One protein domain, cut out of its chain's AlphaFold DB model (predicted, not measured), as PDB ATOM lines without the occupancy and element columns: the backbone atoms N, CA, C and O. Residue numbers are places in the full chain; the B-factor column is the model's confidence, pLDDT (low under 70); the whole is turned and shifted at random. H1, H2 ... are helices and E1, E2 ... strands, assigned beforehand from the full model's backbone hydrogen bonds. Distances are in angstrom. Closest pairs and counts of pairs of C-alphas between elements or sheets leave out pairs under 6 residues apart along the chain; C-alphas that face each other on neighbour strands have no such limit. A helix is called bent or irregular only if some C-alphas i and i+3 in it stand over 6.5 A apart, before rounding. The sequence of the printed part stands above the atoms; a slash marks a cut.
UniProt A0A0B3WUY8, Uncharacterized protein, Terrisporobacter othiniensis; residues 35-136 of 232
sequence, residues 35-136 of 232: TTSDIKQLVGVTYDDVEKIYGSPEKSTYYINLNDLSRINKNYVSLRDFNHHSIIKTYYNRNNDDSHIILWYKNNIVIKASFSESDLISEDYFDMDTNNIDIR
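This is residues 35 to 136 of the 232 residues of an uncharacterized protein of Terrisporobacter othiniensis (UniProt A0A0B3WUY8). A strongly twisted sheet of four strands makes a wall, with helices H1 and H2 over one face; beyond E1, the residues from H3 to H4 loop out and back at one end of the sheet. After E4 the backbone swings out from the sheet, on the side away from H2, in a loosely formed arm that holds H5; H5 only grazes the sheet with its residues 126 to 132, and the last printed residues, 135 to 136, come back to pair beside E1. The printed part has 102 residues, with five named helices and four named strands in the order H1 H2 E1 H3 H4 E2 E3 E4 H5. The sheet's order is E1 E2 E3 E4, antiparallel throughout, and the class is mixed, helices and strands. The whole is compact, with a radius of gyration of the C-alphas of 14.0 A and spans of 40 by 31 by 23 A.

The sheet is made of E1, residues 59 to 64, 16.3 A from first to last C-alpha; E2, residues 87 to 93, 20.1 A; E3, residues 100 to 106, 19.4 A; and E4, residues 109 to 114, 14.8 A. C-alpha 87, where E2 begins, is at (144.941, 93.681, 127.117). H1 holds residues 36 to 40, with C-alpha 36 at (127.155, 83.582, 118.779). H2 holds residues 47 to 54 and is 10.4 A long. H3, residues 66 to 69, and H4, residues 79 to 82, have four residues each. H5 holds residues 125 to 132, 13.6 A, and ends with C-alpha 132 at (155.758, 90.141, 128.433). It is irregular, but only just: C-alphas 129 and 132 are 6.7 A apart.

E2, E3 and E4 form a meander, each strand the antiparallel neighbour of the one before, and E2 with E3 and E3 with E4 are hairpins. E2 and E3 run at 158 degrees, with N 90 and O 103 within hydrogen-bond range at 2.8 A. E3 and E4 run at 149 degrees, with N 104 and O 112 at 2.8 A. On the other side of E2 lies E1, antiparallel at 177 degrees, with N 61 and O 89 at 2.8 A. E1 and E4 are the edge strands. H1 and H2 are on the same face of the sheet, at heights of 7.7 A and 8.0 A. H1 only just lies over E4, with 3 of its 5 C-alphas falling on it; their closest C-alphas are those of Lys 40 and Ala 113, 5.6 A apart. H2 lies over none of the strands, but only just, with 2 of its C-alphas falling on E4; the closest C-alphas of H2 and E4 are those of Tyr 47 and Ile 109, 5.9 A apart. H1 and H2 are apart. H4 only grazes the sheet with residues 79 to 82, and H3 is not on it. H3 and H4 are close but not clearly touching, the C-alphas of Leu 69 and Phe 82 being closest at 7.8 A. H5 only grazes the sheet with residues 126 to 132; its closest C-alpha to E1 is that of Thr 130, 7.6 A from that of Tyr 63. In H1 and H2 every O i to N i+4 pair is within hydrogen-bond range; in H5 1 of 4 is, beside 1 of 5 O i to N i+3 pairs, and H3 and H4 are too short for an O i to N i+4 pair.

The two C-alphas farthest apart are those of Thr 35 and Asn 75, at 41.8 A. The printed part has no cut, and no link is long. Residues 63 to 64 of E1 pair antiparallel with residues 135 to 136. The mean pLDDT of the printed part is 80.4; 22 residues are under 70, namely 36 to 37, 95 to 98 and 116 to 131, and the mean for H5 is 54.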
ATOM      1  N   THR A  35     122.733  85.421 119.956       70.62
ATOM      2  CA  THR A  35     123.405  84.314 119.270       70.62
ATOM      3  C   THR A  35     124.915  84.542 119.207       70.62
ATOM      4  O   THR A  35     125.404  85.662 119.356       70.62
ATOM      5  N   THR A  36     125.690  83.481 118.955       68.69
ATOM      6  CA  THR A  36     127.155  83.582 118.779       68.69
ATOM      7  C   THR A  36     127.531  84.513 117.626       68.69
ATOM      8  O   THR A  36     128.557  85.183 117.691       68.69
ATOM      9  N   SER A  37     126.694  84.591 116.587       68.88
ATOM     10  CA  SER A  37     126.882  85.533 115.480       68.88
ATOM     11  C   SER A  37     126.764  86.983 115.953       68.88
ATOM     12  O   SER A  37     127.615  87.799 115.612       68.88
ATOM     13  N   ASP A  38     125.763  87.287 116.781       77.81
ATOM     14  CA  ASP A  38     125.520  88.647 117.284       77.81
ATOM     15  C   ASP A  38     126.690  89.145 118.139       77.81
ATOM     16  O   ASP A  38     127.096  90.298 118.046       77.81
ATOM     17  N   ILE A  39     127.294  88.260 118.933       81.75
ATOM     18  CA  ILE A  39     128.438  88.623 119.779       81.75
ATOM     19  C   ILE A  39     129.728  88.773 118.976       81.75
ATOM     20  O   ILE A  39     130.525  89.662 119.269       81.75
ATOM     21  N   LYS A  40     129.928  87.975 117.922       82.81
ATOM     22  CA  LYS A  40     131.080  88.145 117.023       82.81
ATOM     23  C   LYS A  40     131.072  89.496 116.300       82.81
ATOM     24  O   LYS A  40     132.145  89.997 115.975       82.81
ATOM     25  N   GLN A  41     129.907  90.117 116.105       86.50
ATOM     26  CA  GLN A  41     129.800  91.472 115.543       86.50
ATOM     27  C   GLN A  41     130.344  92.565 116.473       86.50
ATOM     28  O   GLN A  41     130.540  93.692 116.030       86.50
ATOM     29  N   LEU A  42     130.620  92.251 117.746       90.12
ATOM     30  CA  LEU A  42     131.241  93.200 118.670       90.12
ATOM     31  C   LEU A  42     132.733  93.409 118.392       90.12
ATOM     32  O   LEU A  42     133.296  94.371 118.903       90.12
ATOM     33  N   VAL A  43     133.387  92.555 117.597       90.81
ATOM     34  CA  VAL A  43     134.792  92.760 117.211       90.81
ATOM     35  C   VAL A  43     134.935  94.077 116.440       90.81
ATOM     36  O   VAL A  43     134.201  94.338 115.492       90.81
ATOM     37  N   GLY A  44     135.888  94.913 116.854       91.25
ATOM     38  CA  GLY A  44     136.095  96.262 116.322       91.25
ATOM     39  C   GLY A  44     135.319  97.366 117.052       91.25
ATOM     40  O   GLY A  44     135.593  98.543 116.822       91.25
ATOM     41  N   VAL A  45     134.398  97.024 117.958       94.44
ATOM     42  CA  VAL A  45     133.652  98.003 118.763       94.44
ATOM     43  C   VAL A  45     134.525  98.526 119.908       94.44
ATOM     44  O   VAL A  45     135.353  97.800 120.463       94.44
ATOM     45  N   THR A  46     134.359  99.800 120.268       94.38
ATOM     46  CA  THR A  46     135.104 100.416 121.376       94.38
ATOM     47  C   THR A  46     134.562  99.974 122.735       94.38
ATOM     48  O   THR A  46     133.381  99.652 122.875       94.38
ATOM     49  N   TYR A  47     135.404 100.000 123.770       92.56
ATOM     50  CA  TYR A  47     134.971  99.727 125.144       92.56
ATOM     51  C   TYR A  47     133.799 100.618 125.576       92.56
ATOM     52  O   TYR A  47     132.826 100.118 126.138       92.56
ATOM     53  N   ASP A  48     133.865 101.921 125.280       91.75
ATOM     54  CA  ASP A  48     132.821 102.877 125.658       91.75
ATOM     55  C   ASP A  48     131.480 102.557 124.990       91.75
ATOM     56  O   ASP A  48     130.430 102.697 125.615       91.75
ATOM     57  N   ASP A  49     131.490 102.116 123.732       93.12
ATOM     58  CA  ASP A  49     130.257 101.754 123.034       93.12
ATOM     59  C   ASP A  49     129.668 100.442 123.556       93.12
ATOM     60  O   ASP A  49     128.454 100.353 123.736       93.12
ATOM     61  N   VAL A  50     130.508  99.458 123.895       92.12
ATOM     62  CA  VAL A  50     130.041  98.247 124.585       92.12
ATOM     63  C   VAL A  50     129.427  98.602 125.941       92.12
ATOM     64  O   VAL A  50     128.343  98.118 126.264       92.12
ATOM     65  N   GLU A  51     130.074  99.464 126.729       89.75
ATOM     66  CA  GLU A  51     129.586  99.856 128.057       89.75
ATOM     67  C   GLU A  51     128.248 100.612 127.986       89.75
ATOM     68  O   GLU A  51     127.402 100.440 128.861       89.75
ATOM     69  N   LYS A  52     127.990 101.390 126.926       90.00
ATOM     70  CA  LYS A  52     126.668 102.009 126.702       90.00
ATOM     71  C   LYS A  52     125.562 100.978 126.468       90.00
ATOM     72  O   LYS A  52     124.420 101.235 126.837       90.00
ATOM     73  N   ILE A  53     125.884  99.848 125.838       87.69
ATOM     74  CA  ILE A  53     124.913  98.802 125.486       87.69
ATOM     75  C   ILE A  53     124.672  97.864 126.672       87.69
ATOM     76  O   ILE A  53     123.525  97.575 127.008       87.69
ATOM     77  N   TYR A  54     125.746  97.393 127.305       87.12
ATOM     78  CA  TYR A  54     125.696  96.325 128.310       87.12
ATOM     79  C   TYR A  54     125.935  96.812 129.746       87.12
ATOM     80  O   TYR A  54     125.842  96.029 130.692       87.12
ATOM     81  N   GLY A  55     126.229  98.099 129.939       89.19
ATOM     82  CA  GLY A  55     126.658  98.646 131.223       89.19
ATOM     83  C   GLY A  55     128.093  98.254 131.575       89.19
ATOM     84  O   GLY A  55     128.825  97.685 130.769       89.19
ATOM     85  N   SER A  56     128.511  98.561 132.804       89.56
ATOM     86  CA  SER A  56     129.848  98.203 133.287       89.56
ATOM     87  C   SER A  56     129.988  96.693 133.522       89.56
ATOM     88  O   SER A  56     129.055  96.083 134.068       89.56
ATOM     89  N   PRO A  57     131.148  96.096 133.182       92.00
ATOM     90  CA  PRO A  57     131.379  94.665 133.351       92.00
ATOM     91  C   PRO A  57     131.325  94.256 134.827       92.00
ATOM     92  O   PRO A  57     131.659  95.035 135.722       92.00
ATOM     93  N   GLU A  58     130.917  93.015 135.092       91.69
ATOM     94  CA  GLU A  58     130.915  92.431 136.439       91.69
ATOM     95  C   GLU A  58     132.332  92.197 136.958       91.69
ATOM     96  O   GLU A  58     132.614  92.394 138.144       91.69
ATOM     97  N   LYS A  59     133.222  91.803 136.047       92.12
ATOM     98  CA  LYS A  59     134.633  91.554 136.303       92.12
ATOM     99  C   LYS A  59     135.462  91.982 135.101       92.12
ATOM    100  O   LYS A  59     135.068  91.731 133.962       92.12
ATOM    101  N   SER A  60     136.629  92.552 135.375       93.88
ATOM    102  CA  SER A  60     137.641  92.865 134.365       93.88
ATOM    103  C   SER A  60     139.013  92.412 134.844       93.88
ATOM    104  O   SER A  60     139.375  92.657 135.990       93.88
ATOM    105  N   THR A  61     139.790  91.788 133.970       94.06
ATOM    106  CA  THR A  61     141.191  91.438 134.202       94.06
ATOM    107  C   THR A  61     142.041  92.173 133.180       94.06
ATOM    108  O   THR A  61     141.873  91.980 131.980       94.06
ATOM    109  N   TYR A  62     142.947  93.008 133.663       93.44
ATOM    110  CA  TYR A  62     143.890  93.788 132.886       93.44
ATOM    111  C   TYR A  62     145.250  93.107 132.926       93.44
ATOM    112  O   TYR A  62     145.766  92.770 133.994       93.44
ATOM    113  N   TYR A  63     145.831  92.952 131.753       91.50
ATOM    114  CA  TYR A  63     147.156  92.418 131.525       91.50
ATOM    115  C   TYR A  63     148.032  93.551 131.008       91.50
ATOM    116  O   TYR A  63     147.761  94.111 129.943       91.50
ATOM    117  N   ILE A  64     149.028  93.935 131.802       89.88
ATOM    118  CA  ILE A  64     149.776  95.177 131.616       89.88
ATOM    119  C   ILE A  64     151.279  94.883 131.597       89.88
ATOM    120  O   ILE A  64     151.803  94.216 132.497       89.88
ATOM    121  N   ASN A  65     151.976  95.434 130.603       88.62
ATOM    122  CA  ASN A  65     153.428  95.575 130.630       88.62
ATOM    123  C   ASN A  65     153.799  96.849 131.405       88.62
ATOM    124  O   ASN A  65     153.221  97.915 131.183       88.62
ATOM    125  N   LEU A  66     154.777  96.754 132.303       85.81
ATOM    126  CA  LEU A  66     155.254  97.880 133.113       85.81
ATOM    127  C   LEU A  66     155.648  99.094 132.264       85.81
ATOM    128  O   LEU A  66     155.359 100.233 132.634       85.81
ATOM    129  N   ASN A  67     156.275  98.859 131.110       85.69
ATOM    130  CA  ASN A  67     156.756  99.922 130.232       85.69
ATOM    131  C   ASN A  67     155.610 100.747 129.638       85.69
ATOM    132  O   ASN A  67     155.787 101.946 129.399       85.69
ATOM    133  N   ASP A  68     154.428 100.154 129.459       83.56
ATOM    134  CA  ASP A  68     153.258 100.846 128.916       83.56
ATOM    135  C   ASP A  68     152.647 101.824 129.931       83.56
ATOM    136  O   ASP A  68     152.053 102.832 129.546       83.56
ATOM    137  N   LEU A  69     152.870 101.603 131.232       81.00
ATOM    138  CA  LEU A  69     152.407 102.497 132.301       81.00
ATOM    139  C   LEU A  69     153.249 103.766 132.445       81.00
ATOM    140  O   LEU A  69     152.771 104.748 133.014       81.00
ATOM    141  N   SER A  70     154.478 103.784 131.913       75.25
ATOM    142  CA  SER A  70     155.382 104.946 131.991       75.25
ATOM    143  C   SER A  70     154.791 106.222 131.375       75.25
ATOM    144  O   SER A  70     155.222 107.330 131.694       75.25
ATOM    145  N   ARG A  71     153.788 106.068 130.502       71.00
ATOM    146  CA  ARG A  71     153.139 107.145 129.747       71.00
ATOM    147  C   ARG A  71     151.865 107.680 130.404       71.00
ATOM    148  O   ARG A  71     151.328 108.680 129.933       71.00
ATOM    149  N   ILE A  72     151.379 107.048 131.473       78.94
ATOM    150  CA  ILE A  72     150.156 107.479 132.159       78.94
ATOM    151  C   ILE A  72     150.463 108.690 133.049       78.94
ATOM    152  O   ILE A  72     151.380 108.671 133.873       78.94
ATOM    153  N   ASN A  73     149.674 109.760 132.899       74.50
ATOM    154  CA  ASN A  73     149.731 110.905 133.805       74.50
ATOM    155  C   ASN A  73     149.319 110.454 135.210       74.50
ATOM    156  O   ASN A  73     148.246 109.900 135.379       74.50
ATOM    157  N   LYS A  74     150.151 110.705 136.224       73.25
ATOM    158  CA  LYS A  74     149.948 110.184 137.586       73.25
ATOM    159  C   LYS A  74     148.838 110.882 138.380       73.25
ATOM    160  O   LYS A  74     148.540 110.446 139.488       73.25
ATOM    161  N   ASN A  75     148.254 111.962 137.867       75.00
ATOM    162  CA  ASN A  75     147.217 112.718 138.567       75.00
ATOM    163  C   ASN A  75     145.827 112.397 138.009       75.00
ATOM    164  O   ASN A  75     145.613 112.561 136.811       75.00
ATOM    165  N   TYR A  76     144.882 112.063 138.896       78.56
ATOM    166  CA  TYR A  76     143.480 111.772 138.566       78.56
ATOM    167  C   TYR A  76     143.329 110.549 137.661       78.56
ATOM    168  O   TYR A  76     142.648 110.598 136.638       78.56
ATOM    169  N   VAL A  77     143.980 109.456 138.053       86.88
ATOM    170  CA  VAL A  77     143.983 108.210 137.287       86.88
ATOM    171  C   VAL A  77     142.766 107.376 137.650       86.88
ATOM    172  O   VAL A  77     142.453 107.147 138.817       86.88
ATOM    173  N   SER A  78     142.104 106.863 136.631       88.50
ATOM    174  CA  SER A  78     141.016 105.906 136.726       88.50
ATOM    175  C   SER A  78     141.411 104.574 136.087       88.50
ATOM    176  O   SER A  78     142.379 104.482 135.334       88.50
ATOM    177  N   LEU A  79     140.615 103.526 136.319       88.25
ATOM    178  CA  LEU A  79     140.810 102.249 135.623       88.25
ATOM    179  C   LEU A  79     140.718 102.385 134.095       88.25
ATOM    180  O   LEU A  79     141.343 101.606 133.381       88.25
ATOM    181  N   ARG A  80     139.987 103.387 133.584       87.56
ATOM    182  CA  ARG A  80     139.861 103.624 132.140       87.56
ATOM    183  C   ARG A  80     141.176 104.054 131.500       87.56
ATOM    184  O   ARG A  80     141.415 103.720 130.345       87.56
ATOM    185  N   ASP A  81     142.052 104.723 132.244       88.56
ATOM    186  CA  ASP A  81     143.363 105.149 131.740       88.56
ATOM    187  C   ASP A  81     144.273 103.950 131.417       88.56
ATOM    188  O   ASP A  81     145.164 104.035 130.566       88.56
ATOM    189  N   PHE A  82     144.004 102.788 132.022       89.06
ATOM    190  CA  PHE A  82     144.693 101.537 131.711       89.06
ATOM    191  C   PHE A  82     144.190 100.890 130.414       89.06
ATOM    192  O   PHE A  82     144.919 100.090 129.832       89.06
ATOM    193  N   ASN A  83     142.992 101.225 129.911       88.44
ATOM    194  CA  ASN A  83     142.386 100.519 128.772       88.44
ATOM    195  C   ASN A  83     143.215 100.605 127.478       88.44
ATOM    196  O   ASN A  83     143.185  99.697 126.646       88.44
ATOM    197  N   HIS A  84     143.945 101.705 127.295       87.56
ATOM    198  CA  HIS A  84     144.819 101.916 126.139       87.56
ATOM    199  C   HIS A  84     146.217 101.306 126.307       87.56
ATOM    200  O   HIS A  84     146.977 101.268 125.346       87.56
ATOM    201  N   HIS A  85     146.542 100.828 127.507       87.94
ATOM    202  CA  HIS A  85     147.864 100.340 127.909       87.94
ATOM    203  C   HIS A  85     147.805  98.881 128.387       87.94
ATOM    204  O   HIS A  85     148.648  98.432 129.158       87.94
ATOM    205  N   SER A  86     146.749  98.158 128.008       88.25
ATOM    206  CA  SER A  86     146.508  96.798 128.473       88.25
ATOM    207  C   SER A  86     145.754  95.960 127.454       88.25
ATOM    208  O   SER A  86     145.021  96.465 126.596       88.25
ATOM    209  N   ILE A  87     145.919  94.649 127.599       91.19
ATOM    210  CA  ILE A  87     144.941  93.681 127.117       91.19
ATOM    211  C   ILE A  87     143.943  93.462 128.253       91.19
ATOM    212  O   ILE A  87     144.343  93.226 129.392       91.19
ATOM    213  N   ILE A  88     142.647  93.540 127.966       92.44
ATOM    214  CA  ILE A  88     141.601  93.451 128.992       92.44
ATOM    215  C   ILE A  88     140.688  92.285 128.665       92.44
ATOM    216  O   ILE A  88     140.167  92.219 127.559       92.44
ATOM    217  N   LYS A  89     140.438  91.403 129.629       92.19
ATOM    218  CA  LYS A  89     139.369  90.403 129.572       92.19
ATOM    219  C   LYS A  89     138.230  90.860 130.470       92.19
ATOM    220  O   LYS A  89     138.458  91.075 131.657       92.19
ATOM    221  N   THR A  90     137.018  90.983 129.953       92.75
ATOM    222  CA  THR A  90     135.860  91.409 130.746       92.75
ATOM    223  C   THR A  90     134.698  90.437 130.638       92.75
ATOM    224  O   THR A  90     134.595  89.667 129.684       92.75
ATOM    225  N   TYR A  91     133.832  90.483 131.648       91.19
ATOM    226  CA  TYR A  91     132.644  89.649 131.771       91.19
ATOM    227  C   TYR A  91     131.430  90.555 131.954       91.19
ATOM    228  O   TYR A  91     131.344  91.284 132.944       91.19
ATOM    229  N   TYR A  92     130.493  90.509 131.014       89.75
ATOM    230  CA  TYR A  92     129.218  91.216 131.105       89.75
ATOM    231  C   TYR A  92     128.101  90.228 131.419       89.75
ATOM    232  O   TYR A  92     128.043  89.138 130.844       89.75
ATOM    233  N   ASN A  93     127.217  90.621 132.333       82.19
ATOM    234  CA  ASN A  93     126.059  89.824 132.702       82.19
ATOM    235  C   ASN A  93     125.089  89.734 131.521       82.19
ATOM    236  O   ASN A  93     124.764  90.745 130.890       82.19
ATOM    237  N   ARG A  94     124.592  88.531 131.254       74.56
ATOM    238  CA  ARG A  94     123.471  88.316 130.353       74.56
ATOM    239  C   ARG A  94     122.219  88.123 131.200       74.56
ATOM    240  O   ARG A  94     122.027  87.054 131.763       74.56
ATOM    241  N   ASN A  95     121.374  89.154 131.242       62.91
ATOM    242  CA  ASN A  95     120.083  89.189 131.940       62.91
ATOM    243  C   ASN A  95     119.445  87.790 132.143       62.91
ATOM    244  O   ASN A  95     118.780  87.284 131.238       62.91
ATOM    245  N   ASN A  96     119.616  87.242 133.356       56.66
ATOM    246  CA  ASN A  96     118.960  86.066 133.959       56.66
ATOM    247  C   ASN A  96     119.525  84.647 133.734       56.66
ATOM    248  O   ASN A  96     118.913  83.716 134.250       56.66
ATOM    249  N   ASP A  97     120.674  84.454 133.085       57.31
ATOM    250  CA  ASP A  97     121.369  83.151 133.086       57.31
ATOM    251  C   ASP A  97     122.781  83.325 133.683       57.31
ATOM    252  O   ASP A  97     123.397  84.366 133.466       57.31
ATOM    253  N   ASP A  98     123.346  82.302 134.349       63.16
ATOM    254  CA  ASP A  98     124.753  82.256 134.836       63.16
ATOM    255  C   ASP A  98     125.805  82.334 133.695       63.16
ATOM    256  O   ASP A  98     126.976  81.990 133.856       63.16
ATOM    257  N   SER A  99     125.385  82.750 132.501       73.94
ATOM    258  CA  SER A  99     126.205  82.909 131.312       73.94
ATOM    259  C   SER A  99     126.691  84.350 131.169       73.94
ATOM    260  O   SER A  99     125.913  85.299 131.285       73.94
ATOM    261  N   HIS A 100     127.966  84.510 130.823       83.44
ATOM    262  CA  HIS A 100     128.585  85.812 130.600       83.44
ATOM    263  C   HIS A 100     128.877  86.042 129.126       83.44
ATOM    264  O   HIS A 100     129.236  85.125 128.389       83.44
ATOM    265  N   ILE A 101     128.794  87.300 128.708       88.62
ATOM    266  CA  ILE A 101     129.479  87.748 127.499       88.62
ATOM    267  C   ILE A 101     130.920  88.047 127.896       88.62
ATOM    268  O   ILE A 101     131.166  88.899 128.750       88.62
ATOM    269  N   ILE A 102     131.862  87.345 127.281       89.94
ATOM    270  CA  ILE A 102     133.288  87.490 127.540       89.94
ATOM    271  C   ILE A 102     133.915  88.237 126.376       89.94
ATOM    272  O   ILE A 102     133.934  87.732 125.251       89.94
ATOM    273  N   LEU A 103     134.443  89.426 126.649       91.62
ATOM    274  CA  LEU A 103     135.077  90.271 125.642       91.62
ATOM    275  C   LEU A 103     136.550  90.472 125.974       91.62
ATOM    276  O   LEU A 103     136.926  90.662 127.130       91.62
ATOM    277  N   TRP A 104     137.380  90.437 124.937       91.62
ATOM    278  CA  TRP A 104     138.786  90.800 125.016       91.62
ATOM    279  C   TRP A 104     139.023  92.102 124.281       91.62
ATOM    280  O   TRP A 104     138.574  92.256 123.145       91.62
ATOM    281  N   TYR A 105     139.782  92.991 124.903       91.75
ATOM    282  CA  TYR A 105     140.136  94.290 124.362       91.75
ATOM    283  C   TYR A 105     141.641  94.410 124.205       91.75
ATOM    284  O   TYR A 105     142.395  93.926 125.048       91.75
ATOM    285  N   LYS A 106     142.058  95.123 123.164       90.31
ATOM    286  CA  LYS A 106     143.413  95.653 122.999       90.31
ATOM    287  C   LYS A 106     143.285  97.064 122.447       90.31
ATOM    288  O   LYS A 106     142.502  97.295 121.527       90.31
ATOM    289  N   ASN A 107     144.009  98.017 123.033       88.06
ATOM    290  CA  ASN A 107     143.929  99.437 122.672       88.06
ATOM    291  C   ASN A 107     142.486  99.984 122.693       88.06
ATOM    292  O   ASN A 107     142.076 100.697 121.779       88.06
ATOM    293  N   ASN A 108     141.716  99.640 123.732       90.75
ATOM    294  CA  ASN A 108     140.315 100.052 123.921       90.75
ATOM    295  C   ASN A 108     139.303  99.530 122.869       90.75
ATOM    296  O   ASN A 108     138.164  99.997 122.836       90.75
ATOM    297  N   ILE A 109     139.683  98.559 122.031       92.94
ATOM    298  CA  ILE A 109     138.832  97.968 120.985       92.94
ATOM    299  C   ILE A 109     138.672  96.466 121.232       92.94
ATOM    300  O   ILE A 109     139.644  95.795 121.580       92.94
ATOM    301  N   VAL A 110     137.460  95.934 121.040       92.62
ATOM    302  CA  VAL A 110     137.181  94.494 121.128       92.62
ATOM    303  C   VAL A 110     137.930  93.756 120.021       92.62
ATOM    304  O   VAL A 110     137.712  94.001 118.836       92.62
ATOM    305  N   ILE A 111     138.765  92.802 120.410       90.31
ATOM    306  CA  ILE A 111     139.498  91.921 119.495       90.31
ATOM    307  C   ILE A 111     138.941  90.497 119.478       90.31
ATOM    308  O   ILE A 111     139.149  89.774 118.510       90.31
ATOM    309  N   LYS A 112     138.206  90.092 120.522       88.00
ATOM    310  CA  LYS A 112     137.559  88.777 120.599       88.00
ATOM    311  C   LYS A 112     136.317  88.833 121.478       88.00
ATOM    312  O   LYS A 112     136.281  89.576 122.457       88.00
ATOM    313  N   ALA A 113     135.320  88.026 121.136       88.12
ATOM    314  CA  ALA A 113     134.038  87.985 121.819       88.12
ATOM    315  C   ALA A 113     133.510  86.542 121.895       88.12
ATOM    316  O   ALA A 113     133.575  85.811 120.906       88.12
ATOM    317  N   SER A 114     133.022  86.121 123.063       86.38
ATOM    318  CA  SER A 114     132.564  84.748 123.324       86.38
ATOM    319  C   SER A 114     131.455  84.698 124.381       86.38
ATOM    320  O   SER A 114     131.292  85.635 125.157       86.38
ATOM    321  N   PHE A 115     130.719  83.585 124.436       78.94
ATOM    322  CA  PHE A 115     129.812  83.236 125.539       78.94
ATOM    323  C   PHE A 115     130.406  82.241 126.539       78.94
ATOM    324  O   PHE A 115     129.881  82.091 127.639       78.94
ATOM    325  N   SER A 116     131.457  81.519 126.150       69.00
ATOM    326  CA  SER A 116     132.070  80.477 126.971       69.00
ATOM    327  C   SER A 116     133.578  80.654 127.034       69.00
ATOM    328  O   SER A 116     134.224  81.012 126.045       69.00
ATOM    329  N   GLU A 117     134.153  80.352 128.199       61.72
ATOM    330  CA  GLU A 117     135.603  80.254 128.344       61.72
ATOM    331  C   GLU A 117     136.189  79.127 127.494       61.72
ATOM    332  O   GLU A 117     137.275  79.299 126.951       61.72
ATOM    333  N   SER A 118     135.459  78.022 127.298       57.91
ATOM    334  CA  SER A 118     135.911  76.897 126.465       57.91
ATOM    335  C   SER A 118     136.192  77.305 125.021       57.91
ATOM    336  O   SER A 118     137.142  76.819 124.417       57.91
ATOM    337  N   ASP A 119     135.411  78.247 124.495       56.41
ATOM    338  CA  ASP A 119     135.517  78.729 123.113       56.41
ATOM    339  C   ASP A 119     136.691  79.715 122.941       56.41
ATOM    340  O   ASP A 119     137.003  80.152 121.834       56.41
ATOM    341  N   LEU A 120     137.347  80.095 124.046       53.59
ATOM    342  CA  LEU A 120     138.527  80.958 124.057       53.59
ATOM    343  C   LEU A 120     139.841  80.165 124.089       53.59
ATOM    344  O   LEU A 120     140.843  80.701 123.624       53.59
ATOM    345  N   ILE A 121     139.829  78.928 124.607       50.25
ATOM    346  CA  ILE A 121     141.022  78.096 124.879       50.25
ATOM    347  C   ILE A 121     141.700  77.591 123.586       50.25
ATOM    348  O   ILE A 121     142.848  77.168 123.623       50.25
ATOM    349  N   SER A 122     141.043  77.669 122.424       44.50
ATOM    350  CA  SER A 122     141.558  77.103 121.166       44.50
ATOM    351  C   SER A 122     142.376  78.054 120.276       44.50
ATOM    352  O   SER A 122     142.493  77.778 119.085       44.50
ATOM    353  N   GLU A 123     142.892  79.185 120.768       49.88
ATOM    354  CA  GLU A 123     143.686  80.094 119.923       49.88
ATOM    355  C   GLU A 123     144.985  80.548 120.598       49.88
ATOM    356  O   GLU A 123     144.977  81.406 121.480       49.88
ATOM    357  N   ASP A 124     146.097  80.034 120.063       45.38
ATOM    358  CA  ASP A 124     147.510  80.335 120.358       45.38
ATOM    359  C   ASP A 124     147.892  81.836 120.314       45.38
ATOM    360  O   ASP A 124     149.016  82.215 120.637       45.38
ATOM    361  N   TYR A 125     146.982  82.720 119.892       46.72
ATOM    362  CA  TYR A 125     147.273  84.127 119.603       46.72
ATOM    363  C   TYR A 125     147.491  84.982 120.862       46.72
ATOM    364  O   TYR A 125     148.282  85.924 120.841       46.72
ATOM    365  N   PHE A 126     146.816  84.663 121.971       51.72
ATOM    366  CA  PHE A 126     146.947  85.434 123.214       51.72
ATOM    367  C   PHE A 126     148.150  85.011 124.054       51.72
ATOM    368  O   PHE A 126     148.764  85.870 124.678       51.72
ATOM    369  N   ASP A 127     148.529  83.732 124.014       49.62
ATOM    370  CA  ASP A 127     149.687  83.207 124.748       49.62
ATOM    371  C   ASP A 127     151.030  83.777 124.250       49.62
ATOM    372  O   ASP A 127     152.031  83.724 124.961       49.62
ATOM    373  N   MET A 128     151.077  84.376 123.051       48.53
ATOM    374  CA  MET A 128     152.285  85.039 122.544       48.53
ATOM    375  C   MET A 128     152.434  86.493 123.018       48.53
ATOM    376  O   MET A 128     153.547  86.900 123.354       48.53
ATOM    377  N   ASP A 129     151.341  87.260 123.097       53.75
ATOM    378  CA  ASP A 129     151.349  88.653 123.586       53.75
ATOM    379  C   ASP A 129     151.428  88.732 125.128       53.75
ATOM    380  O   ASP A 129     151.791  89.770 125.685       53.75
ATOM    381  N   THR A 130     151.116  87.640 125.837       56.47
ATOM    382  CA  THR A 130     151.132  87.575 127.307       56.47
ATOM    383  C   THR A 130     152.508  87.287 127.912       56.47
ATOM    384  O   THR A 130     152.711  87.531 129.102       56.47
ATOM    385  N   ASN A 131     153.480  86.839 127.108       57.56
ATOM    386  CA  ASN A 131     154.826  86.490 127.581       57.56
ATOM    387  C   ASN A 131     155.614  87.678 128.162       57.56
ATOM    388  O   ASN A 131     156.585  87.469 128.884       57.56
ATOM    389  N   ASN A 132     155.174  88.912 127.896       70.38
ATOM    390  CA  ASN A 132     155.758  90.141 128.433       70.38
ATOM    391  C   ASN A 132     154.793  90.889 129.373       70.38
ATOM    392  O   ASN A 132     154.827  92.117 129.438       70.38
ATOM    393  N   ILE A 133     153.894  90.193 130.072       86.81
ATOM    394  CA  ILE A 133     153.048  90.821 131.094       86.81
ATOM    395  C   ILE A 133     153.791  90.839 132.425       86.81
ATOM    396  O   ILE A 133     154.197  89.804 132.944       86.81
ATOM    397  N   ASP A 134     153.887  92.019 133.024       89.88
ATOM    398  CA  ASP A 134     154.467  92.191 134.355       89.88
ATOM    399  C   ASP A 134     153.396  92.184 135.450       89.88
ATOM    400  O   ASP A 134     153.649  91.805 136.599       89.88
ATOM    401  N   ILE A 135     152.195  92.647 135.096       91.69
ATOM    402  CA  ILE A 135     151.130  92.965 136.037       91.69
ATOM    403  C   ILE A 135     149.813  92.369 135.554       91.69
ATOM    404  O   ILE A 135     149.364  92.617 134.433       91.69
ATOM    405  N   ARG A 136     149.143  91.657 136.461       93.62
ATOM    406  CA  ARG A 136     147.734  91.290 136.324       93.62
ATOM    407  C   ARG A 136     146.908  92.080 137.331       93.62
ATOM    408  O   ARG A 136     147.083  91.899 138.534       93.62
TER     409      ARG A 136